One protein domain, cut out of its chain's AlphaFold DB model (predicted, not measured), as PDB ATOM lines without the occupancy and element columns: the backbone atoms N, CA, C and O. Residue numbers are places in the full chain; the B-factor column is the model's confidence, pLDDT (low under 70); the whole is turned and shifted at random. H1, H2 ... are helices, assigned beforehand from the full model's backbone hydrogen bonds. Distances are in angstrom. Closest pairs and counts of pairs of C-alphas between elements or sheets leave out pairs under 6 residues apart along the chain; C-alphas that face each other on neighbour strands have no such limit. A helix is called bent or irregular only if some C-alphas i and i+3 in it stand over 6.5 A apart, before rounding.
ATOM      1  N   LEU A   2     -23.257 -15.077  15.719       56.09
ATOM      2  CA  LEU A   2     -24.578 -15.176  16.371       56.09
ATOM      3  C   LEU A   2     -25.491 -16.245  15.736       56.09
ATOM      4  O   LEU A   2     -26.172 -16.982  16.436       56.09
ATOM      5  N   SER A   3     -25.411 -16.413  14.411       61.41
ATOM      6  CA  SER A   3     -26.153 -17.442  13.673       61.41
ATOM      7  C   SER A   3     -25.879 -18.882  14.124       61.41
ATOM      8  O   SER A   3     -26.765 -19.714  14.010       61.41
ATOM      9  N   VAL A   4     -24.667 -19.206  14.592       73.56
ATOM     10  CA  VAL A   4     -24.323 -20.570  15.041       73.56
ATOM     11  C   VAL A   4     -24.768 -20.793  16.484       73.56
ATOM     12  O   VAL A   4     -25.306 -21.846  16.800       73.56
ATOM     13  N   GLN A   5     -24.589 -19.786  17.343       83.12
ATOM     14  CA  GLN A   5     -25.044 -19.813  18.737       83.12
ATOM     15  C   GLN A   5     -26.564 -20.007  18.815       83.12
ATOM     16  O   GLN A   5     -27.037 -20.811  19.615       83.12
ATOM     17  N   LEU A   6     -27.311 -19.350  17.920       80.81
ATOM     18  CA  LEU A   6     -28.759 -19.502  17.804       80.81
ATOM     19  C   LEU A   6     -29.192 -20.962  17.593       80.81
ATOM     20  O   LEU A   6     -30.173 -21.376  18.199       80.81
ATOM     21  N   PHE A   7     -28.467 -21.759  16.797       82.06
ATOM     22  CA  PHE A   7     -28.819 -23.171  16.589       82.06
ATOM     23  C   PHE A   7     -28.665 -24.011  17.859       82.06
ATOM     24  O   PHE A   7     -29.499 -24.875  18.106       82.06
ATOM     25  N   PHE A   8     -27.641 -23.752  18.677       89.38
ATOM     26  CA  PHE A   8     -27.479 -24.459  19.950       89.38
ATOM     27  C   PHE A   8     -28.586 -24.100  20.935       89.38
ATOM     28  O   PHE A   8     -29.164 -24.993  21.543       89.38
ATOM     29  N   PHE A   9     -28.932 -22.815  21.046       90.38
ATOM     30  CA  PHE A   9     -30.056 -22.385  21.878       90.38
ATOM     31  C   PHE A   9     -31.389 -22.961  21.396       90.38
ATOM     32  O   PHE A   9     -32.150 -23.469  22.211       90.38
ATOM     33  N   LEU A  10     -31.649 -22.936  20.085       83.81
ATOM     34  CA  LEU A  10     -32.850 -23.532  19.507       83.81
ATOM     35  C   LEU A  10     -32.906 -25.040  19.772       83.81
ATOM     36  O   LEU A  10     -33.964 -25.550  20.112       83.81
ATOM     37  N   GLY A  11     -31.769 -25.735  19.669       84.62
ATOM     38  CA  GLY A  11     -31.661 -27.147  20.022       84.62
ATOM     39  C   GLY A  11     -31.991 -27.405  21.492       84.62
ATOM     40  O   GLY A  11     -32.790 -28.283  21.776       84.62
ATOM     41  N   VAL A  12     -31.432 -26.628  22.425       89.94
ATOM     42  CA  VAL A  12     -31.737 -26.756  23.865       89.94
ATOM     43  C   VAL A  12     -33.215 -26.507  24.147       89.94
ATOM     44  O   VAL A  12     -33.835 -27.306  24.838       89.94
ATOM     45  N   ILE A  13     -33.782 -25.439  23.582       87.75
ATOM     46  CA  ILE A  13     -35.205 -25.105  23.725       87.75
ATOM     47  C   ILE A  13     -36.084 -26.238  23.185       87.75
ATOM     48  O   ILE A  13     -37.028 -26.645  23.850       87.75
ATOM     49  N   PHE A  14     -35.758 -26.771  22.005       83.31
ATOM     50  CA  PHE A  14     -36.493 -27.882  21.405       83.31
ATOM     51  C   PHE A  14     -36.430 -29.144  22.271       83.31
ATOM     52  O   PHE A  14     -37.448 -29.794  22.473       83.31
ATOM     53  N   LEU A  15     -35.254 -29.473  22.816       84.75
ATOM     54  CA  LEU A  15     -35.088 -30.626  23.700       84.75
ATOM     55  C   LEU A  15     -35.851 -30.458  25.020       84.75
ATOM     56  O   LEU A  15     -36.450 -31.419  25.481       84.75
ATOM     57  N   LEU A  16     -35.860 -29.263  25.613       84.44
ATOM     58  CA  LEU A  16     -36.625 -28.980  26.836       84.44
ATOM     59  C   LEU A  16     -38.136 -29.099  26.608       84.44
ATOM     60  O   LEU A  16     -38.812 -29.818  27.341       84.44
ATOM     61  N   ALA A  17     -38.632 -28.463  25.543       78.75
ATOM     62  CA  ALA A  17     -40.051 -28.471  25.200       78.75
ATOM     63  C   ALA A  17     -40.551 -29.850  24.731       78.75
ATOM     64  O   ALA A  17     -41.719 -30.165  24.906       78.75
ATOM     65  N   GLY A  18     -39.684 -30.661  24.113       72.25
ATOM     66  CA  GLY A  18     -40.047 -31.953  23.524       72.25
ATOM     67  C   GLY A  18     -39.780 -33.183  24.395       72.25
ATOM     68  O   GLY A  18     -40.102 -34.284  23.965       72.25
ATOM     69  N   THR A  19     -39.167 -33.042  25.572       74.12
ATOM     70  CA  THR A  19     -38.940 -34.171  26.496       74.12
ATOM     71  C   THR A  19     -39.989 -34.173  27.592       74.12
ATOM     72  O   THR A  19     -40.280 -33.124  28.144       74.12
ATOM     73  N   SER A  20     -40.557 -35.318  27.953       75.94
ATOM     74  CA  SER A  20     -41.392 -35.459  29.153       75.94
ATOM     75  C   SER A  20     -40.527 -35.816  30.368       75.94
ATOM     76  O   SER A  20     -39.419 -36.340  30.230       75.94
ATOM     77  N   ALA A  21     -40.983 -35.465  31.574       79.06
ATOM     78  CA  ALA A  21     -40.323 -35.925  32.793       79.06
ATOM     79  C   ALA A  21     -40.669 -37.409  33.009       79.06
ATOM     80  O   ALA A  21     -41.855 -37.742  32.974       79.06
ATOM     81  N   PRO A  22     -39.688 -38.303  33.228       78.62
ATOM     82  CA  PRO A  22     -39.992 -39.682  33.591       78.62
ATOM     83  C   PRO A  22     -40.632 -39.732  34.984       78.62
ATOM     84  O   PRO A  22     -40.343 -38.886  35.821       78.62
ATOM     85  N   GLU A  23     -41.462 -40.738  35.266       79.94
ATOM     86  CA  GLU A  23     -42.096 -40.889  36.591       79.94
ATOM     87  C   GLU A  23     -41.095 -41.250  37.696       79.94
ATOM     88  O   GLU A  23     -41.283 -40.916  38.865       79.94
ATOM     89  N   THR A  24     -40.019 -41.949  37.330       81.62
ATOM     90  CA  THR A  24     -38.947 -42.346  38.246       81.62
ATOM     91  C   THR A  24     -37.588 -42.092  37.600       81.62
ATOM     92  O   THR A  24     -37.438 -42.316  36.398       81.62
ATOM     93  N   PRO A  25     -36.586 -41.627  38.365       87.06
ATOM     94  CA  PRO A  25     -35.265 -41.374  37.822       87.06
ATOM     95  C   PRO A  25     -34.510 -42.698  37.678       87.06
ATOM     96  O   PRO A  25     -34.539 -43.547  38.573       87.06
ATOM     97  N   GLY A  26     -33.763 -42.858  36.589       83.88
ATOM     98  CA  GLY A  26     -32.919 -44.030  36.355       83.88
ATOM     99  C   GLY A  26     -31.741 -44.138  37.331       83.88
ATOM    100  O   GLY A  26     -31.181 -45.219  37.515       83.88
ATOM    101  N   LEU A  27     -31.364 -43.034  37.984       88.19
ATOM    102  CA  LEU A  27     -30.286 -42.965  38.969       88.19
ATOM    103  C   LEU A  27     -30.756 -42.328  40.280       88.19
ATOM    104  O   LEU A  27     -31.570 -41.407  40.302       88.19
ATOM    105  N   SER A  28     -30.157 -42.758  41.394       92.69
ATOM    106  CA  SER A  28     -30.380 -42.113  42.693       92.69
ATOM    107  C   SER A  28     -29.925 -40.644  42.684       92.69
ATOM    108  O   SER A  28     -29.071 -40.250  41.884       92.69
ATOM    109  N   ALA A  29     -30.440 -39.827  43.609       91.00
ATOM    110  CA  ALA A  29     -30.070 -38.411  43.707       91.00
ATOM    111  C   ALA A  29     -28.554 -38.201  43.900       91.00
ATOM    112  O   ALA A  29     -27.952 -37.341  43.257       91.00
ATOM    113  N   SER A  30     -27.908 -39.008  44.748       92.56
ATOM    114  CA  SER A  30     -26.465 -38.907  45.008       92.56
ATOM    115  C   SER A  30     -25.634 -39.322  43.795       92.56
ATOM    116  O   SER A  30     -24.653 -38.652  43.465       92.56
ATOM    117  N   SER A  31     -26.050 -40.378  43.089       92.50
ATOM    118  CA  SER A  31     -25.430 -40.804  41.831       92.50
ATOM    119  C   SER A  31     -25.563 -39.721  40.761       92.50
ATOM    120  O   SER A  31     -24.567 -39.359  40.139       92.50
ATOM    121  N   SER A  32     -26.759 -39.152  40.598       92.38
ATOM    122  CA  SER A  32     -27.026 -38.070  39.645       92.38
ATOM    123  C   SER A  32     -26.165 -36.839  39.933       92.38
ATOM    124  O   SER A  32     -25.540 -36.297  39.025       92.38
ATOM    125  N   LEU A  33     -26.022 -36.442  41.201       93.50
ATOM    126  CA  LEU A  33     -25.130 -35.345  41.594       93.50
ATOM    127  C   LEU A  33     -23.655 -35.650  41.301       93.50
ATOM    128  O   LEU A  33     -22.947 -34.791  40.774       93.50
ATOM    129  N   ALA A  34     -23.183 -36.862  41.605       94.94
ATOM    130  CA  ALA A  34     -21.798 -37.261  41.361       94.94
ATOM    131  C   ALA A  34     -21.460 -37.283  39.860       94.94
ATOM    132  O   ALA A  34     -20.452 -36.704  39.440       94.94
ATOM    133  N   PHE A  35     -22.317 -37.890  39.034       95.00
ATOM    134  CA  PHE A  35     -22.142 -37.902  37.580       95.00
ATOM    135  C   PHE A  35     -22.314 -36.508  36.969       95.00
ATOM    136  O   PHE A  35     -21.539 -36.133  36.090       95.00
ATOM    137  N   GLY A  36     -23.246 -35.697  37.473       94.62
ATOM    138  CA  GLY A  36     -23.407 -34.303  37.062       94.62
ATOM    139  C   GLY A  36     -22.158 -33.463  37.346       94.62
ATOM    140  O   GLY A  36     -21.697 -32.714  36.481       94.62
ATOM    141  N   ALA A  37     -21.543 -33.634  38.520       95.06
ATOM    142  CA  ALA A  37     -20.278 -32.987  38.866       95.06
ATOM    143  C   ALA A  37     -19.130 -33.445  37.952       95.06
ATOM    144  O   ALA A  37     -18.336 -32.616  37.498       95.06
ATOM    145  N   LEU A  38     -19.067 -34.742  37.626       96.38
ATOM    146  CA  LEU A  38     -18.094 -35.286  36.680       96.38
ATOM    147  C   LEU A  38     -18.272 -34.691  35.274       96.38
ATOM    148  O   LEU A  38     -17.286 -34.259  34.675       96.38
ATOM    149  N   ILE A  39     -19.507 -34.601  34.765       95.56
ATOM    150  CA  ILE A  39     -19.813 -33.969  33.471       95.56
ATOM    151  C   ILE A  39     -19.349 -32.509  33.474       95.56
ATOM    152  O   ILE A  39     -18.651 -32.087  32.551       95.56
ATOM    153  N   CYS A  40     -19.660 -31.747  34.527       95.25
ATOM    154  CA  CYS A  40     -19.216 -30.359  34.672       95.25
ATOM    155  C   CYS A  40     -17.683 -30.228  34.716       95.25
ATOM    156  O   CYS A  40     -17.121 -29.309  34.110       95.25
ATOM    157  N   LEU A  41     -16.987 -31.145  35.393       95.69
ATOM    158  CA  LEU A  41     -15.525 -31.167  35.454       95.69
ATOM    159  C   LEU A  41     -14.913 -31.445  34.075       95.69
ATOM    160  O   LEU A  41     -14.032 -30.705  33.633       95.69
ATOM    161  N   VAL A  42     -15.397 -32.475  33.375       96.00
ATOM    162  CA  VAL A  42     -14.953 -32.819  32.015       96.00
ATOM    163  C   VAL A  42     -15.210 -31.653  31.061       96.00
ATOM    164  O   VAL A  42     -14.306 -31.254  30.321       96.00
ATOM    165  N   HIS A  43     -16.396 -31.044  31.134       96.19
ATOM    166  CA  HIS A  43     -16.774 -29.858  30.361       96.19
ATOM    167  C   HIS A  43     -15.805 -28.690  30.581       96.19
ATOM    168  O   HIS A  43     -15.315 -28.078  29.625       96.19
ATOM    169  N   LEU A  44     -15.469 -28.398  31.839       95.50
ATOM    170  CA  LEU A  44     -14.542 -27.324  32.192       95.50
ATOM    171  C   LEU A  44     -13.122 -27.597  31.675       95.50
ATOM    172  O   LEU A  44     -12.490 -26.697  31.114       95.50
ATOM    173  N   LEU A  45     -12.612 -28.819  31.841       95.50
ATOM    174  CA  LEU A  45     -11.273 -29.202  31.381       95.50
ATOM    175  C   LEU A  45     -11.162 -29.142  29.853       95.50
ATOM    176  O   LEU A  45     -10.202 -28.573  29.323       95.50
ATOM    177  N   ALA A  46     -12.163 -29.657  29.139       95.62
ATOM    178  CA  ALA A  46     -12.222 -29.594  27.683       95.62
ATOM    179  C   ALA A  46     -12.353 -28.145  27.179       95.62
ATOM    180  O   ALA A  46     -11.624 -27.749  26.266       95.62
ATOM    181  N   SER A  47     -13.177 -27.315  27.832       95.50
ATOM    182  CA  SER A  47     -13.282 -25.878  27.532       95.50
ATOM    183  C   SER A  47     -11.941 -25.158  27.717       95.50
ATOM    184  O   SER A  47     -11.501 -24.425  26.829       95.50
ATOM    185  N   ARG A  48     -11.236 -25.400  28.832       94.81
ATOM    186  CA  ARG A  48      -9.897 -24.834  29.086       94.81
ATOM    187  C   ARG A  48      -8.903 -25.227  28.001       94.81
ATOM    188  O   ARG A  48      -8.178 -24.367  27.508       94.81
ATOM    189  N   ARG A  49      -8.893 -26.498  27.595       93.81
ATOM    190  CA  ARG A  49      -8.010 -26.995  26.530       93.81
ATOM    191  C   ARG A  49      -8.305 -26.323  25.187       93.81
ATOM    192  O   ARG A  49      -7.370 -25.894  24.511       93.81
ATOM    193  N   ALA A  50      -9.580 -26.176  24.828       92.81
ATOM    194  CA  ALA A  50      -9.993 -25.512  23.593       92.81
ATOM    195  C   ALA A  50      -9.515 -24.051  23.552       92.81
ATOM    196  O   ALA A  50      -8.828 -23.649  22.610       92.81
ATOM    197  N   PHE A  51      -9.787 -23.268  24.601       93.88
ATOM    198  CA  PHE A  51      -9.376 -21.862  24.650       93.88
ATOM    199  C   PHE A  51      -7.862 -21.669  24.803       93.88
ATOM    200  O   PHE A  51      -7.317 -20.727  24.229       93.88
ATOM    201  N   ALA A  52      -7.149 -22.561  25.497       91.31
ATOM    202  CA  ALA A  52      -5.688 -22.501  25.599       91.31
ATOM    203  C   ALA A  52      -4.991 -22.636  24.231       91.31
ATOM    204  O   ALA A  52      -3.924 -22.061  24.019       91.31
ATOM    205  N   SER A  53      -5.610 -23.340  23.279       88.44
ATOM    206  CA  SER A  53      -5.092 -23.490  21.912       88.44
ATOM    207  C   SER A  53      -5.347 -22.275  20.999       88.44
ATOM    208  O   SER A  53      -4.848 -22.223  19.871       88.44
ATOM    209  N   ALA A  54      -6.104 -21.271  21.460       90.19
ATOM    210  CA  ALA A  54      -6.473 -20.106  20.660       90.19
ATOM    211  C   ALA A  54      -5.376 -19.027  20.665       90.19
ATOM    212  O   ALA A  54      -5.226 -18.286  21.636       90.19
ATOM    213  N   HIS A  55      -4.639 -18.914  19.555       88.94
ATOM    214  CA  HIS A  55      -3.528 -17.958  19.376       88.94
ATOM    215  C   HIS A  55      -3.881 -16.728  18.524       88.94
ATOM    216  O   HIS A  55      -3.021 -15.912  18.217       88.94
ATOM    217  N   SER A  56      -5.140 -16.585  18.113       86.50
ATOM    218  CA  SER A  56      -5.619 -15.426  17.357       86.50
ATOM    219  C   SER A  56      -7.089 -15.145  17.671       86.50
ATOM    220  O   SER A  56      -7.795 -16.074  18.087       86.50
ATOM    221  N   PRO A  57      -7.600 -13.929  17.397       81.94
ATOM    222  CA  PRO A  57      -9.025 -13.614  17.542       81.94
ATOM    223  C   PRO A  57      -9.919 -14.631  16.816       81.94
ATOM    224  O   PRO A  57     -10.864 -15.180  17.377       81.94
ATOM    225  N   GLY A  58      -9.557 -14.988  15.579       81.62
ATOM    226  CA  GLY A  58     -10.283 -15.986  14.796       81.62
ATOM    227  C   GLY A  58     -10.217 -17.408  15.367       81.62
ATOM    228  O   GLY A  58     -11.133 -18.197  15.123       81.62
ATOM    229  N   ALA A  59      -9.151 -17.764  16.091       86.62
ATOM    230  CA  ALA A  59      -9.048 -19.038  16.802       86.62
ATOM    231  C   ALA A  59      -9.867 -19.035  18.098       86.62
ATOM    232  O   ALA A  59     -10.503 -20.042  18.399       86.62
ATOM    233  N   TRP A  60      -9.939 -17.902  18.803       89.88
ATOM    234  CA  TRP A  60     -10.787 -17.747  19.988       89.88
ATOM    235  C   TRP A  60     -12.257 -17.988  19.637       89.88
ATOM    236  O   TRP A  60     -12.922 -18.806  20.259       89.88
ATOM    237  N   PHE A  61     -12.722 -17.408  18.532       86.12
ATOM    238  CA  PHE A  61     -14.068 -17.634  18.000       86.12
ATOM    239  C   PHE A  61     -14.338 -19.067  17.518       86.12
ATOM    240  O   PHE A  61     -15.492 -19.487  17.427       86.12
ATOM    241  N   ARG A  62     -13.300 -19.833  17.160       87.69
ATOM    242  CA  ARG A  62     -13.446 -21.273  16.894       87.69
ATOM    243  C   ARG A  62     -13.602 -22.050  18.195       87.69
ATOM    244  O   ARG A  62     -14.504 -22.877  18.269       87.69
ATOM    245  N   ALA A  63     -12.767 -21.753  19.189       91.75
ATOM    246  CA  ALA A  63     -12.849 -22.351  20.517       91.75
ATOM    247  C   ALA A  63     -14.197 -22.048  21.187       91.75
ATOM    248  O   ALA A  63     -14.806 -22.942  21.756       91.75
ATOM    249  N   GLU A  64     -14.728 -20.835  21.022       91.06
ATOM    250  CA  GLU A  64     -16.069 -20.477  21.485       91.06
ATOM    251  C   GLU A  64     -17.147 -21.361  20.846       91.06
ATOM    252  O   GLU A  64     -17.978 -21.920  21.552       91.06
ATOM    253  N   ARG A  65     -17.113 -21.575  19.523       90.75
ATOM    254  CA  ARG A  65     -18.067 -22.489  18.866       90.75
ATOM    255  C   ARG A  65     -17.949 -23.927  19.366       90.75
ATOM    256  O   ARG A  65     -18.968 -24.590  19.527       90.75
ATOM    257  N   GLN A  66     -16.728 -24.404  19.604       92.00
ATOM    258  CA  GLN A  66     -16.498 -25.723  20.200       92.00
ATOM    259  C   GLN A  66     -17.052 -25.791  21.624       92.00
ATOM    260  O   GLN A  66     -17.642 -26.797  21.991       92.00
ATOM    261  N   ALA A  67     -16.917 -24.717  22.401       92.94
ATOM    262  CA  ALA A  67     -17.444 -24.641  23.753       92.94
ATOM    263  C   ALA A  67     -18.980 -24.638  23.787       92.94
ATOM    264  O   ALA A  67     -19.561 -25.302  24.636       92.94
ATOM    265  N   PHE A  68     -19.642 -23.974  22.833       93.81
ATOM    266  CA  PHE A  68     -21.095 -24.089  22.653       93.81
ATOM    267  C   PHE A  68     -21.518 -25.523  22.299       93.81
ATOM    268  O   PHE A  68     -22.467 -26.037  22.884       93.81
ATOM    269  N   ALA A  69     -20.802 -26.185  21.383       94.06
ATOM    270  CA  ALA A  69     -21.077 -27.578  21.026       94.06
ATOM    271  C   ALA A  69     -20.876 -28.530  22.213       94.06
ATOM    272  O   ALA A  69     -21.684 -29.428  22.433       94.06
ATOM    273  N   LEU A  70     -19.822 -28.303  22.997       95.69
ATOM    274  CA  LEU A  70     -19.540 -29.056  24.209       95.69
ATOM    275  C   LEU A  70     -20.617 -28.819  25.274       95.69
ATOM    276  O   LEU A  70     -21.137 -29.786  25.808       95.69
ATOM    277  N   ALA A  71     -21.011 -27.565  25.520       96.31
ATOM    278  CA  ALA A  71     -22.095 -27.239  26.445       96.31
ATOM    279  C   ALA A  71     -23.411 -27.901  26.020       96.31
ATOM    280  O   ALA A  71     -24.138 -28.402  26.868       96.31
ATOM    281  N   PHE A  72     -23.702 -27.936  24.715       94.88
ATOM    282  CA  PHE A  72     -24.878 -28.619  24.178       94.88
ATOM    283  C   PHE A  72     -24.809 -30.129  24.426       94.88
ATOM    284  O   PHE A  72     -25.756 -30.702  24.950       94.88
ATOM    285  N   ALA A  73     -23.676 -30.771  24.129       94.69
ATOM    286  CA  ALA A  73     -23.484 -32.197  24.390       94.69
ATOM    287  C   ALA A  73     -23.561 -32.534  25.891       94.69
ATOM    288  O   ALA A  73     -24.208 -33.505  26.273       94.69
ATOM    289  N   SER A  74     -22.954 -31.711  26.750       96.31
ATOM    290  CA  SER A  74     -23.059 -31.841  28.205       96.31
ATOM    291  C   SER A  74     -24.496 -31.657  28.680       96.31
ATOM    292  O   SER A  74     -24.949 -32.425  29.518       96.31
ATOM    293  N   PHE A  75     -25.233 -30.697  28.126       95.44
ATOM    294  CA  PHE A  75     -26.642 -30.495  28.445       95.44
ATOM    295  C   PHE A  75     -27.502 -31.695  28.038       95.44
ATOM    296  O   PHE A  75     -28.298 -32.155  28.843       95.44
ATOM    297  N   VAL A  76     -27.295 -32.258  26.843       92.19
ATOM    298  CA  VAL A  76     -27.962 -33.493  26.390       92.19
ATOM    299  C   VAL A  76     -27.662 -34.655  27.344       92.19
ATOM    300  O   VAL A  76     -28.573 -35.387  27.719       92.19
ATOM    301  N   ALA A  77     -26.409 -34.802  27.782       91.94
ATOM    302  CA  ALA A  77     -26.021 -35.833  28.743       91.94
ATOM    303  C   ALA A  77     -26.678 -35.638  30.119       91.94
ATOM    304  O   ALA A  77     -27.078 -36.616  30.739       91.94
ATOM    305  N   LEU A  78     -26.823 -34.396  30.591       93.38
ATOM    306  CA  LEU A  78     -27.568 -34.101  31.820       93.38
ATOM    307  C   LEU A  78     -29.064 -34.386  31.638       93.38
ATOM    308  O   LEU A  78     -29.677 -34.987  32.513       93.38
ATOM    309  N   LEU A  79     -29.635 -33.978  30.501       89.62
ATOM    310  CA  LEU A  79     -31.060 -34.094  30.212       89.62
ATOM    311  C   LEU A  79     -31.524 -35.547  30.155       89.62
ATOM    312  O   LEU A  79     -32.444 -35.903  30.881       89.62
ATOM    313  N   TYR A  80     -30.866 -36.367  29.335       86.56
ATOM    314  CA  TYR A  80     -31.261 -37.760  29.104       86.56
ATOM    315  C   TYR A  80     -30.490 -38.769  29.951       86.56
ATOM    316  O   TYR A  80     -30.992 -39.850  30.222       86.56
ATOM    317  N   GLY A  81     -29.244 -38.468  30.320       85.81
ATOM    318  CA  GLY A  81     -28.415 -39.403  31.079       85.81
ATOM    319  C   GLY A  81     -28.690 -39.373  32.580       85.81
ATOM    320  O   GLY A  81     -28.453 -40.375  33.247       85.81
ATOM    321  N   LEU A  82     -29.154 -38.234  33.107       91.12
ATOM    322  CA  LEU A  82     -29.417 -38.025  34.535       91.12
ATOM    323  C   LEU A  82     -30.860 -37.579  34.820       91.12
ATOM    324  O   LEU A  82     -31.127 -37.073  35.909       91.12
ATOM    325  N   ASP A  83     -31.758 -37.715  33.840       88.00
ATOM    326  CA  ASP A  83     -33.175 -37.354  33.941       88.00
ATOM    327  C   ASP A  83     -33.404 -35.936  34.480       88.00
ATOM    328  O   ASP A  83     -34.194 -35.713  35.397       88.00
ATOM    329  N   LEU A  84     -32.701 -34.938  33.929       88.50
ATOM    330  CA  LEU A  84     -32.760 -33.556  34.427       88.50
ATOM    331  C   LEU A  84     -34.199 -33.053  34.607       88.50
ATOM    332  O   LEU A  84     -34.476 -32.356  35.578       88.50
ATOM    333  N   LYS A  85     -35.112 -33.401  33.689       86.25
ATOM    334  CA  LYS A  85     -36.498 -32.921  33.731       86.25
ATOM    335  C   LYS A  85     -37.265 -33.450  34.949       86.25
ATOM    336  O   LYS A  85     -38.026 -32.689  35.536       86.25
ATOM    337  N   TYR A  86     -36.975 -34.674  35.400       87.44
ATOM    338  CA  TYR A  86     -37.493 -35.207  36.666       87.44
ATOM    339  C   TYR A  86     -37.053 -34.340  37.853       87.44
ATOM    340  O   TYR A  86     -37.865 -33.906  38.664       87.44
ATOM    341  N   TRP A  87     -35.765 -33.993  37.922       88.56
ATOM    342  CA  TRP A  87     -35.235 -33.178  39.022       88.56
ATOM    343  C   TRP A  87     -35.704 -31.718  39.000       88.56
ATOM    344  O   TRP A  87     -35.642 -31.044  40.028       88.56
ATOM    345  N   LEU A  88     -36.166 -31.221  37.849       87.12
ATOM    346  CA  LEU A  88     -36.740 -29.882  37.701       87.12
ATOM    347  C   LEU A  88     -38.256 -29.847  37.954       87.12
ATOM    348  O   LEU A  88     -38.794 -28.762  38.166       87.12
ATOM    349  N   GLN A  89     -38.930 -30.999  37.996       83.25
ATOM    350  CA  GLN A  89     -40.371 -31.107  38.228       83.25
ATOM    351  C   GLN A  89     -40.855 -30.439  39.531       83.25
ATOM    352  O   GLN A  89     -41.906 -29.813  39.504       83.25
ATOM    353  N   PRO A  90     -40.107 -30.420  40.655       82.38
ATOM    354  CA  PRO A  90     -40.532 -29.676  41.846       82.38
ATOM    355  C   PRO A  90     -40.727 -28.163  41.634       82.38
ATOM    356  O   PRO A  90     -41.287 -27.494  42.499       82.38
ATOM    357  N   LEU A  91     -40.245 -27.604  40.517       75.50
ATOM    358  CA  LEU A  91     -40.447 -26.204  40.141       75.50
ATOM    359  C   LEU A  91     -41.765 -25.964  39.388       75.50
ATOM    360  O   LEU A  91     -42.126 -24.806  39.173       75.50
ATOM    361  N   THR A  92     -42.484 -27.016  38.981       72.75
ATOM    362  CA  THR A  92     -43.820 -26.885  38.394       72.75
ATOM    363  C   THR A  92     -44.855 -26.735  39.505       72.75
ATOM    364  O   THR A  92     -45.013 -27.617  40.347       72.75
ATOM    365  N   PHE A  93     -45.578 -25.618  39.517       68.31
ATOM    366  CA  PHE A  93     -46.672 -25.388  40.451       68.31
ATOM    367  C   PHE A  93     -47.984 -25.900  39.854       68.31
ATOM    368  O   PHE A  93     -48.381 -25.472  38.768       68.31
ATOM    369  N   PHE A  94     -48.675 -26.776  40.594       58.56
ATOM    370  CA  PHE A  94     -50.013 -27.285  40.256       58.56
ATOM    371  C   PHE A  94     -50.134 -27.877  38.838       58.56
ATOM    372  O   PHE A  94     -51.176 -27.704  38.214       58.56
ATOM    373  N   ASP A  95     -49.067 -28.484  38.302       63.16
ATOM    374  CA  ASP A  95     -48.989 -29.022  36.929       63.16
ATOM    375  C   ASP A  95     -49.306 -28.003  35.810       63.16
ATOM    376  O   ASP A  95     -49.531 -28.363  34.656       63.16
ATOM    377  N   LYS A  96     -49.319 -26.699  36.129       58.03
ATOM    378  CA  LYS A  96     -49.735 -25.624  35.210       58.03
ATOM    379  C   LYS A  96     -48.585 -24.763  34.686       58.03
ATOM    380  O   LYS A  96     -48.816 -23.984  33.763       58.03
ATOM    381  N   THR A  97     -47.378 -24.885  35.247       66.12
ATOM    382  CA  THR A  97     -46.229 -24.002  34.954       66.12
ATOM    383  C   THR A  97     -44.997 -24.769  34.459       66.12
ATOM    384  O   THR A  97     -43.921 -24.701  35.063       66.12
ATOM    385  N   GLU A  98     -45.142 -25.535  33.378       72.19
ATOM    386  CA  GLU A  98     -44.008 -26.225  32.741       72.19
ATOM    387  C   GLU A  98     -42.923 -25.241  32.266       72.19
ATOM    388  O   GLU A  98     -41.731 -25.557  32.319       72.19
ATOM    389  N   GLY A  99     -43.305 -24.006  31.910       76.12
ATOM    390  CA  GLY A  99     -42.374 -22.968  31.477       76.12
ATOM    391  C   GLY A  99     -41.308 -22.630  32.523       76.12
ATOM    392  O   GLY A  99     -40.155 -22.386  32.166       76.12
ATOM    393  N   LEU A 100     -41.630 -22.670  33.821       78.06
ATOM    394  CA  LEU A 100     -40.651 -22.443  34.895       78.06
ATOM    395  C   LEU A 100     -39.583 -23.542  34.975       78.06
ATOM    396  O   LEU A 100     -38.403 -23.231  35.176       78.06
ATOM    397  N   ALA A 101     -39.970 -24.806  34.793       82.44
ATOM    398  CA  ALA A 101     -39.026 -25.919  34.756       82.44
ATOM    399  C   ALA A 101     -38.098 -25.798  33.536       82.44
ATOM    400  O   ALA A 101     -36.875 -25.905  33.673       82.44
ATOM    401  N   ASP A 102     -38.641 -25.452  32.368       86.06
ATOM    402  CA  ASP A 102     -37.831 -25.238  31.167       86.06
ATOM    403  C   ASP A 102     -36.890 -24.024  31.311       86.06
ATOM    404  O   ASP A 102     -35.746 -24.057  30.849       86.06
ATOM    405  N   LEU A 103     -37.305 -22.962  32.012       88.56
ATOM    406  CA  LEU A 103     -36.430 -21.829  32.337       88.56
ATOM    407  C   LEU A 103     -35.270 -22.230  33.248       88.56
ATOM    408  O   LEU A 103     -34.152 -21.746  33.053       88.56
ATOM    409  N   ALA A 104     -35.502 -23.117  34.216       89.00
ATOM    410  CA  ALA A 104     -34.441 -23.659  35.058       89.00
ATOM    411  C   ALA A 104     -33.462 -24.523  34.244       89.00
ATOM    412  O   ALA A 104     -32.244 -24.391  34.395       89.00
ATOM    413  N   GLY A 105     -33.972 -25.326  33.305       91.75
ATOM    414  CA  GLY A 105     -33.155 -26.059  32.338       91.75
ATOM    415  C   GLY A 105     -32.304 -25.129  31.468       91.75
ATOM    416  O   GLY A 105     -31.093 -25.322  31.327       91.75
ATOM    417  N   LEU A 106     -32.892 -24.049  30.948       92.94
ATOM    418  CA  LEU A 106     -32.165 -23.038  30.181       92.94
ATOM    419  C   LEU A 106     -31.118 -22.310  31.041       92.94
ATOM    420  O   LEU A 106     -30.009 -22.042  30.570       92.94
ATOM    421  N   ALA A 107     -31.422 -22.021  32.308       93.56
ATOM    422  CA  ALA A 107     -30.471 -21.435  33.249       93.56
ATOM    423  C   ALA A 107     -29.266 -22.359  33.491       93.56
ATOM    424  O   ALA A 107     -28.127 -21.884  33.513       93.56
ATOM    425  N   LEU A 108     -29.485 -23.675  33.584       94.62
ATOM    426  CA  LEU A 108     -28.408 -24.662  33.670       94.62
ATOM    427  C   LEU A 108     -27.531 -24.661  32.408       94.62
ATOM    428  O   LEU A 108     -26.303 -24.712  32.506       94.62
ATOM    429  N   PHE A 109     -28.128 -24.516  31.224       96.06
ATOM    430  CA  PHE A 109     -27.359 -24.358  29.989       96.06
ATOM    431  C   PHE A 109     -26.496 -23.082  30.000       96.06
ATOM    432  O   PHE A 109     -25.311 -23.129  29.660       96.06
ATOM    433  N   PHE A 110     -27.031 -21.951  30.474       95.75
ATOM    434  CA  PHE A 110     -26.233 -20.736  30.691       95.75
ATOM    435  C   PHE A 110     -25.133 -20.927  31.741       95.75
ATOM    436  O   PHE A 110     -24.063 -20.329  31.604       95.75
ATOM    437  N   ALA A 111     -25.338 -21.763  32.761       95.81
ATOM    438  CA  ALA A 111     -24.302 -22.094  33.736       95.81
ATOM    439  C   ALA A 111     -23.139 -22.861  33.080       95.81
ATOM    440  O   ALA A 111     -21.977 -22.499  33.282       95.81
ATOM    441  N   LEU A 112     -23.428 -23.838  32.212       96.50
ATOM    442  CA  LEU A 112     -22.408 -24.536  31.416       96.50
ATOM    443  C   LEU A 112     -21.642 -23.573  30.496       96.50
ATOM    444  O   LEU A 112     -20.409 -23.608  30.451       96.50
ATOM    445  N   LEU A 113     -22.346 -22.670  29.804       96.12
ATOM    446  CA  LEU A 113     -21.708 -21.632  28.984       96.12
ATOM    447  C   LEU A 113     -20.846 -20.687  29.828       96.12
ATOM    448  O   LEU A 113     -19.747 -20.325  29.413       96.12
ATOM    449  N   SER A 114     -21.289 -20.344  31.038       96.31
ATOM    450  CA  SER A 114     -20.533 -19.500  31.966       96.31
ATOM    451  C   SER A 114     -19.204 -20.143  32.357       96.31
ATOM    452  O   SER A 114     -18.173 -19.467  32.342       96.31
ATOM    453  N   LEU A 115     -19.185 -21.456  32.619       95.12
ATOM    454  CA  LEU A 115     -17.944 -22.204  32.866       95.12
ATOM    455  C   LEU A 115     -16.996 -22.144  31.663       95.12
ATOM    456  O   LEU A 115     -15.796 -21.896  31.821       95.12
ATOM    457  N   SER A 116     -17.530 -22.309  30.453       95.31
ATOM    458  CA  SER A 116     -16.754 -22.198  29.219       95.31
ATOM    459  C   SER A 116     -16.196 -20.794  28.991       95.31
ATOM    460  O   SER A 116     -15.019 -20.644  28.660       95.31
ATOM    461  N   TRP A 117     -16.997 -19.749  29.196       94.19
ATOM    462  CA  TRP A 117     -16.555 -18.364  29.048       94.19
ATOM    463  C   TRP A 117     -15.472 -18.013  30.064       94.19
ATOM    464  O   TRP A 117     -14.453 -17.429  29.693       94.19
ATOM    465  N   LEU A 118     -15.618 -18.432  31.322       94.56
ATOM    466  CA  LEU A 118     -14.581 -18.249  32.337       94.56
ATOM    467  C   LEU A 118     -13.252 -18.893  31.923       94.56
ATOM    468  O   LEU A 118     -12.199 -18.280  32.112       94.56
ATOM    469  N   ALA A 119     -13.289 -20.073  31.297       93.81
ATOM    470  CA  ALA A 119     -12.100 -20.725  30.748       93.81
ATOM    471  C   ALA A 119     -11.446 -19.927  29.599       93.81
ATOM    472  O   ALA A 119     -10.223 -19.940  29.463       93.81
ATOM    473  N   GLY A 120     -12.237 -19.206  28.799       92.19
ATOM    474  CA  GLY A 120     -11.773 -18.378  27.680       92.19
ATOM    475  C   GLY A 120     -11.406 -16.929  28.020       92.19
ATOM    476  O   GLY A 120     -10.870 -16.231  27.152       92.19
ATOM    477  N   ARG A 121     -11.668 -16.468  29.254       92.19
ATOM    478  CA  ARG A 121     -11.547 -15.055  29.665       92.19
ATOM    479  C   ARG A 121     -10.148 -14.484  29.454       92.19
ATOM    480  O   ARG A 121     -10.016 -13.412  28.877       92.19
ATOM    481  N   SER A 122      -9.105 -15.176  29.914       89.88
ATOM    482  CA  SER A 122      -7.728 -14.657  29.855       89.88
ATOM    483  C   SER A 122      -7.290 -14.378  28.417       89.88
ATOM    484  O   SER A 122      -6.787 -13.301  28.116       89.88
ATOM    485  N   ARG A 123      -7.562 -15.313  27.500       89.69
ATOM    486  CA  ARG A 123      -7.278 -15.149  26.067       89.69
ATOM    487  C   ARG A 123      -8.139 -14.065  25.426       89.69
ATOM    488  O   ARG A 123      -7.638 -13.325  24.590       89.69
ATOM    489  N   PHE A 124      -9.402 -13.935  25.835       88.19
ATOM    490  CA  PHE A 124     -10.267 -12.858  25.352       88.19
ATOM    491  C   PHE A 124      -9.677 -11.477  25.674       88.19
ATOM    492  O   PHE A 124      -9.586 -10.632  24.791       88.19
ATOM    493  N   GLN A 125      -9.215 -11.272  26.910       88.19
ATOM    494  CA  GLN A 125      -8.638  -9.996  27.348       88.19
ATOM    495  C   GLN A 125      -7.366  -9.629  26.580       88.19
ATOM    496  O   GLN A 125      -7.164  -8.461  26.265       88.19
ATOM    497  N   VAL A 126      -6.542 -10.624  26.236       86.69
ATOM    498  CA  VAL A 126      -5.337 -10.426  25.415       86.69
ATOM    499  C   VAL A 126      -5.689  -9.954  24.002       86.69
ATOM    500  O   VAL A 126      -4.996  -9.102  23.457       86.69
ATOM    501  N   PHE A 127      -6.755 -10.488  23.398       84.25
ATOM    502  CA  PHE A 127      -7.094 -10.198  22.000       84.25
ATOM    503  C   PHE A 127      -7.987  -8.970  21.804       84.25
ATOM    504  O   PHE A 127      -7.809  -8.247  20.829       84.25
ATOM    505  N   PHE A 128      -8.955  -8.750  22.691       79.50
ATOM    506  CA  PHE A 128      -9.997  -7.730  22.516       79.50
ATOM    507  C   PHE A 128      -9.880  -6.570  23.512       79.50
ATOM    508  O   PHE A 128     -10.643  -5.610  23.427       79.50
ATOM    509  N   GLY A 129      -8.915  -6.638  24.435       72.62
ATOM    510  CA  GLY A 129      -8.701  -5.629  25.466       72.62
ATOM    511  C   GLY A 129      -9.757  -5.651  26.580       72.62
ATOM    512  O   GLY A 129     -10.761  -6.359  26.524       72.62
ATOM    513  N   GLY A 130      -9.508  -4.856  27.624       72.94
ATOM    514  CA  GLY A 130     -10.404  -4.692  28.773       72.94
ATOM    515  C   GLY A 130     -10.161  -5.698  29.904       72.94
ATOM    516  O   GLY A 130     -10.481  -6.881  29.805       72.94
ATOM    517  N   ALA A 131      -9.657  -5.213  31.041       76.19
ATOM    518  CA  ALA A 131      -9.485  -6.007  32.258       76.19
ATOM    519  C   ALA A 131     -10.821  -6.171  33.008       76.19
ATOM    520  O   ALA A 131     -11.075  -5.549  34.034       76.19
ATOM    521  N   LEU A 132     -11.714  -7.002  32.477       83.06
ATOM    522  CA  LEU A 132     -12.991  -7.328  33.124       83.06
ATOM    523  C   LEU A 132     -12.808  -8.368  34.227       83.06
ATOM    524  O   LEU A 132     -12.172  -9.390  33.992       83.06
ATOM    525  N   SER A 133     -13.405  -8.176  35.404       90.31
ATOM    526  CA  SER A 133     -13.454  -9.219  36.441       90.31
ATOM    527  C   SER A 133     -14.195 -10.478  35.938       90.31
ATOM    528  O   SER A 133     -14.978 -10.384  34.989       90.31
ATOM    529  N   PRO A 134     -13.973 -11.672  36.526       91.94
ATOM    530  CA  PRO A 134     -14.685 -12.889  36.126       91.94
ATOM    531  C   PRO A 134     -16.220 -12.743  36.055       91.94
ATOM    532  O   PRO A 134     -16.774 -13.069  35.004       91.94
ATOM    533  N   PRO A 135     -16.918 -12.194  37.076       93.06
ATOM    534  CA  PRO A 135     -18.370 -12.028  37.002       93.06
ATOM    535  C   PRO A 135     -18.789 -10.984  35.960       93.06
ATOM    536  O   PRO A 135     -19.780 -11.188  35.263       93.06
ATOM    537  N   ALA A 136     -18.022  -9.900  35.786       90.38
ATOM    538  CA  ALA A 136     -18.315  -8.898  34.761       90.38
ATOM    539  C   ALA A 136     -18.197  -9.477  33.344       90.38
ATOM    540  O   ALA A 136     -19.012  -9.157  32.481       90.38
ATOM    541  N   PHE A 137     -17.217 -10.357  33.110       90.38
ATOM    542  CA  PHE A 137     -17.048 -11.028  31.826       90.38
ATOM    543  C   PHE A 137     -18.198 -11.995  31.526       90.38
ATOM    544  O   PHE A 137     -18.778 -11.927  30.445       90.38
ATOM    545  N   VAL A 138     -18.573 -12.848  32.488       93.50
ATOM    546  CA  VAL A 138     -19.731 -13.745  32.333       93.50
ATOM    547  C   VAL A 138     -20.993 -12.934  32.067       93.50
ATOM    548  O   VAL A 138     -21.702 -13.215  31.110       93.50
ATOM    549  N   TRP A 139     -21.235 -11.872  32.837       91.94
ATOM    550  CA  TRP A 139     -22.399 -11.013  32.639       91.94
ATOM    551  C   TRP A 139     -22.429 -10.352  31.260       91.94
ATOM    552  O   TRP A 139     -23.484 -10.295  30.628       91.94
ATOM    553  N   GLN A 140     -21.283  -9.886  30.754       88.31
ATOM    554  CA  GLN A 140     -21.182  -9.350  29.398       88.31
ATOM    555  C   GLN A 140     -21.558 -10.408  28.352       88.31
ATOM    556  O   GLN A 140     -22.345 -10.111  27.453       88.31
ATOM    557  N   GLN A 141     -21.034 -11.630  28.473       89.50
ATOM    558  CA  GLN A 141     -21.324 -12.718  27.537       89.50
ATOM    559  C   GLN A 141     -22.788 -13.164  27.613       89.50
ATOM    560  O   GLN A 141     -23.451 -13.296  26.581       89.50
ATOM    561  N   THR A 142     -23.337 -13.297  28.822       91.75
ATOM    562  CA  THR A 142     -24.760 -13.581  29.041       91.75
ATOM    563  C   THR A 142     -25.621 -12.512  28.386       91.75
ATOM    564  O   THR A 142     -26.498 -12.845  27.602       91.75
ATOM    565  N   ARG A 143     -25.345 -11.222  28.608       90.06
ATOM    566  CA  ARG A 143     -26.095 -10.110  27.993       90.06
ATOM    567  C   ARG A 143     -26.028 -10.084  26.471       90.06
ATOM    568  O   ARG A 143     -26.987  -9.654  25.836       90.06
ATOM    569  N   GLN A 144     -24.911 -10.507  25.885       85.81
ATOM    570  CA  GLN A 144     -24.766 -10.592  24.431       85.81
ATOM    571  C   GLN A 144     -25.611 -11.726  23.838       85.81
ATOM    572  O   GLN A 144     -26.193 -11.540  22.769       85.81
ATOM    573  N   ASN A 145     -25.722 -12.856  24.542       89.75
ATOM    574  CA  ASN A 145     -26.436 -14.047  24.075       89.75
ATOM    575  C   ASN A 145     -27.916 -14.094  24.497       89.75
ATOM    576  O   ASN A 145     -28.724 -14.687  23.790       89.75
ATOM    577  N   LEU A 146     -28.300 -13.448  25.602       90.88
ATOM    578  CA  LEU A 146     -29.661 -13.472  26.148       90.88
ATOM    579  C   LEU A 146     -30.735 -13.035  25.133       90.88
ATOM    580  O   LEU A 146     -31.755 -13.715  25.053       90.88
ATOM    581  N   PRO A 147     -30.530 -11.996  24.293       89.31
ATOM    582  CA  PRO A 147     -31.485 -11.638  23.241       89.31
ATOM    583  C   PRO A 147     -31.853 -12.762  22.265       89.31
ATOM    584  O   PRO A 147     -32.921 -12.692  21.666       89.31
ATOM    585  N   LEU A 148     -31.000 -13.782  22.101       87.19
ATOM    586  CA  LEU A 148     -31.268 -14.916  21.210       87.19
ATOM    587  C   LEU A 148     -32.374 -15.834  21.746       87.19
ATOM    588  O   LEU A 148     -33.100 -16.425  20.956       87.19
ATOM    589  N   VAL A 149     -32.503 -15.945  23.071       88.62
ATOM    590  CA  VAL A 149     -33.499 -16.802  23.745       88.62
ATOM    591  C   VAL A 149     -34.639 -16.015  24.375       88.62
ATOM    592  O   VAL A 149     -35.674 -16.577  24.713       88.62
ATOM    593  N   LEU A 150     -34.464 -14.703  24.523       88.44
ATOM    594  CA  LEU A 150     -35.421 -13.819  25.173       88.44
ATOM    595  C   LEU A 150     -36.835 -13.879  24.575       88.44
ATOM    596  O   LEU A 150     -37.772 -13.903  25.369       88.44
ATOM    597  N   PRO A 151     -37.030 -13.959  23.239       86.38
ATOM    598  CA  PRO A 151     -38.348 -14.211  22.662       86.38
ATOM    599  C   PRO A 151     -39.043 -15.424  23.280       86.38
ATOM    600  O   PRO A 151     -40.180 -15.307  23.711       86.38
ATOM    601  N   TRP A 152     -38.343 -16.553  23.383       85.69
ATOM    602  CA  TRP A 152     -38.900 -17.790  23.921       85.69
ATOM    603  C   TRP A 152     -39.158 -17.702  25.431       85.69
ATOM    604  O   TRP A 152     -40.233 -18.086  25.874       85.69
ATOM    605  N   ILE A 153     -38.244 -17.100  26.206       87.88
ATOM    606  CA  ILE A 153     -38.448 -16.848  27.647       87.88
ATOM    607  C   ILE A 153     -39.725 -16.031  27.874       87.88
ATOM    608  O   ILE A 153     -40.532 -16.355  28.739       87.88
ATOM    609  N   LEU A 154     -39.912 -14.968  27.088       85.75
ATOM    610  CA  LEU A 154     -41.091 -14.114  27.187       85.75
ATOM    611  C   LEU A 154     -42.376 -14.863  26.797       85.75
ATOM    612  O   LEU A 154     -43.395 -14.605  27.428       85.75
ATOM    613  N   ILE A 155     -42.336 -15.789  25.824       79.81
ATOM    614  CA  ILE A 155     -43.481 -16.668  25.502       79.81
ATOM    615  C   ILE A 155     -43.792 -17.564  26.689       79.81
ATOM    616  O   ILE A 155     -44.923 -17.555  27.155       79.81
ATOM    617  N   ALA A 156     -42.800 -18.319  27.169       79.81
ATOM    618  CA  ALA A 156     -42.981 -19.311  28.223       79.81
ATOM    619  C   ALA A 156     -43.597 -18.675  29.477       79.81
ATOM    620  O   ALA A 156     -44.621 -19.133  29.973       79.81
ATOM    621  N   VAL A 157     -43.048 -17.534  29.915       82.06
ATOM    622  CA  VAL A 157     -43.595 -16.782  31.051       82.06
ATOM    623  C   VAL A 157     -44.984 -16.222  30.743       82.06
ATOM    624  O   VAL A 157     -45.857 -16.279  31.601       82.06
ATOM    625  N   ALA A 158     -45.215 -15.668  29.548       78.31
ATOM    626  CA  ALA A 158     -46.523 -15.114  29.201       78.31
ATOM    627  C   ALA A 158     -47.614 -16.191  29.184       78.31
ATOM    628  O   ALA A 158     -48.700 -15.943  29.697       78.31
ATOM    629  N   VAL A 159     -47.329 -17.376  28.642       74.50
ATOM    630  CA  VAL A 159     -48.260 -18.512  28.615       74.50
ATOM    631  C   VAL A 159     -48.592 -18.967  30.036       74.50
ATOM    632  O   VAL A 159     -49.773 -19.051  30.368       74.50
ATOM    633  N   ASP A 160     -47.588 -19.174  30.891       75.94
ATOM    634  CA  ASP A 160     -47.803 -19.569  32.289       75.94
ATOM    635  C   ASP A 160     -48.615 -18.507  33.053       75.94
ATOM    636  O   ASP A 160     -49.588 -18.825  33.736       75.94
ATOM    637  N   VAL A 161     -48.281 -17.223  32.890       79.06
ATOM    638  CA  VAL A 161     -49.013 -16.112  33.521       79.06
ATOM    639  C   VAL A 161     -50.463 -16.052  33.036       79.06
ATOM    640  O   VAL A 161     -51.367 -15.875  33.849       79.06
ATOM    641  N   LEU A 162     -50.712 -16.224  31.737       75.38
ATOM    642  CA  LEU A 162     -52.071 -16.253  31.191       75.38
ATOM    643  C   LEU A 162     -52.872 -17.431  31.756       75.38
ATOM    644  O   LEU A 162     -54.015 -17.229  32.155       75.38
ATOM    645  N   ARG A 163     -52.273 -18.625  31.860       73.00
ATOM    646  CA  ARG A 163     -52.907 -19.819  32.451       73.00
ATOM    647  C   ARG A 163     -53.224 -19.657  33.939       73.00
ATOM    648  O   ARG A 163     -54.205 -20.221  34.412       73.00
ATOM    649  N   LEU A 164     -52.407 -18.904  34.676       75.56
ATOM    650  CA  LEU A 164     -52.627 -18.628  36.099       75.56
ATOM    651  C   LEU A 164     -53.681 -17.539  36.343       75.56
ATOM    652  O   LEU A 164     -54.398 -17.601  37.340       75.56
ATOM    653  N   LEU A 165     -53.754 -16.525  35.474       79.44
ATOM    654  CA  LEU A 165     -54.612 -15.351  35.672       79.44
ATOM    655  C   LEU A 165     -55.987 -15.462  35.005       79.44
ATOM    656  O   LEU A 165     -56.933 -14.829  35.477       79.44
ATOM    657  N   LEU A 166     -56.111 -16.200  33.898       75.19
ATOM    658  CA  LEU A 166     -57.353 -16.283  33.131       75.19
ATOM    659  C   LEU A 166     -58.165 -17.534  33.505       75.19
ATOM    660  O   LEU A 166     -57.627 -18.640  33.469       75.19
ATOM    661  N   PRO A 167     -59.473 -17.397  33.802       75.56
ATOM    662  CA  PRO A 167     -60.367 -18.544  33.942       75.56
ATOM    663  C   PRO A 167     -60.444 -19.361  32.642       75.56
ATOM    664  O   PRO A 167     -60.469 -18.787  31.552       75.56
ATOM    665  N   GLU A 168     -60.587 -20.686  32.745       69.62
ATOM    666  CA  GLU A 168     -60.712 -21.608  31.594       69.62
ATOM    667  C   GLU A 168     -61.874 -21.232  30.645       69.62
ATOM    668  O   GLU A 168     -61.785 -21.393  29.427       69.62
ATOM    669  N   ALA A 169     -62.933 -20.617  31.183       67.75
ATOM    670  CA  ALA A 169     -64.057 -20.083  30.411       67.75
ATOM    671  C   ALA A 169     -63.679 -18.922  29.467       67.75
ATOM    672  O   ALA A 169     -64.351 -18.704  28.466       67.75
ATOM    673  N   LEU A 170     -62.622 -18.161  29.773       67.88
ATOM    674  CA  LEU A 170     -62.140 -17.081  28.907       67.88
ATOM    675  C   LEU A 170     -61.174 -17.610  27.837       67.88
ATOM    676  O   LEU A 170     -61.161 -17.109  26.717       67.88
ATOM    677  N   LEU A 171     -60.385 -18.636  28.180       63.47
ATOM    678  CA  LEU A 171     -59.460 -19.302  27.256       63.47
ATOM    679  C   LEU A 171     -60.209 -20.059  26.146       63.47
ATOM    680  O   LEU A 171     -59.749 -20.087  25.011       63.47
ATOM    681  N   SER A 172     -61.403 -20.578  26.443       66.00
ATOM    682  CA  SER A 172     -62.278 -21.271  25.482       66.00
ATOM    683  C   SER A 172     -63.045 -20.350  24.519       66.00
ATOM    684  O   SER A 172     -63.736 -20.841  23.628       66.00
ATOM    685  N   LEU A 173     -62.921 -19.019  24.643       66.00
ATOM    686  CA  LEU A 173     -63.568 -18.065  23.726       66.00
ATOM    687  C   LEU A 173     -62.904 -18.001  22.344       66.00
ATOM    688  O   LEU A 173     -63.522 -17.493  21.405       66.00
ATOM    689  N   VAL A 174     -61.664 -18.481  22.200       60.72
ATOM    690  CA  VAL A 174     -61.014 -18.599  20.892       60.72
ATOM    691  C   VAL A 174     -61.223 -20.028  20.380       60.72
ATOM    692  O   VAL A 174     -60.721 -20.960  21.003       60.72
TER     693      VAL A 174
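AT A GLANCE: This is residues 2 to 174 of the 606 residues of the protein "Peptidase_M48 domain-containing protein" of Desulfobulbus oralis (UniProt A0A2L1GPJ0). Four helices, H1, H2, H3 and H5, make an up-and-down bundle, each running against the one before it: H1, H3 and H2 stand side by side as a layer with H3 between the other two, and H5 packs on all three. The bent helix H6 packs on H5 with both arms, and residues 165 to 170, from the last residue of H6b into H7, stick out; short H4 packs on residues 100 to 105 of H5. The printed part has 173 residues, all helix in class, with seven named helices, H1 to H7, and no named strand. It is only just compact, close to loose, with a radius of gyration of the C-alphas of 18.3 A, and elongated, spanning 61 by 37 by 25 A.

HOW THE PARTS SIT: By its hydrogen bonds H6, residues 134 to 165, was assigned as one helix, but it is bent: C-alphas 148 and 151 are 7.3 A apart, and arms H6a, 134 to 148, and H6b, 151 to 165, are about perpendicular at 77 degrees. The hub is H5, residues 98 to 128, with a kink of 60 degrees near residue 122. H5 touches H6a with residues 110 to 121 alone, closest at the C-alphas of Ser 114 and Val 138, 5.8 A, at a steep tilt of 56 degrees. It touches H6b with residues 98 to 103 alone, closest at the C-alphas of Gly 99 and Ala 156, 4.9 A. H3, residues 57 to 81, touches H5 at a shallow tilt of 27 degrees, opposite ways; the C-alphas of Ala 71 and Leu 112 are closest, 5.7 A. H2, residues 29 to 52, forms a hairpin with H3, closest at the C-alphas of Ala 50 and Ala 63, 5.3 A. H1, residues 2 to 18, touches H3 the same way at 4 degrees, a shallow tilt, closest at the C-alphas of Phe 8 and Phe 72, 6.5 A. H4, residues 84 to 91, touches H5, closest at the C-alphas of Leu 88 and Ala 101, 5.4 A. H7, residues 168 to 171, touches no helix. Every O i to N i+4 pair is within hydrogen-bond range in H2, H3 and H6b, against 11 of 13 in H1, 2 of 4 in H4, 25 of 27 in H5 and 9 of 11 in H6a; H7 is too short for such a pair.

IN THESE COORDINATES: H1 begins at C-alpha 2, (-24.578, -15.176, 16.371), and H7 ends at C-alpha 171, (-59.460, -19.302, 27.256). H5 measures 40.0 A, H3 35.0 A and H2 34.3 A from first to last C-alpha.

THE WHOLE: The C-alphas farthest apart, of His 55 and Ala 169, are 61.6 A apart. The printed part has no cut and no long link. Residues 2 to 3, 93 to 97 and 168 to 174 have pLDDT under 70.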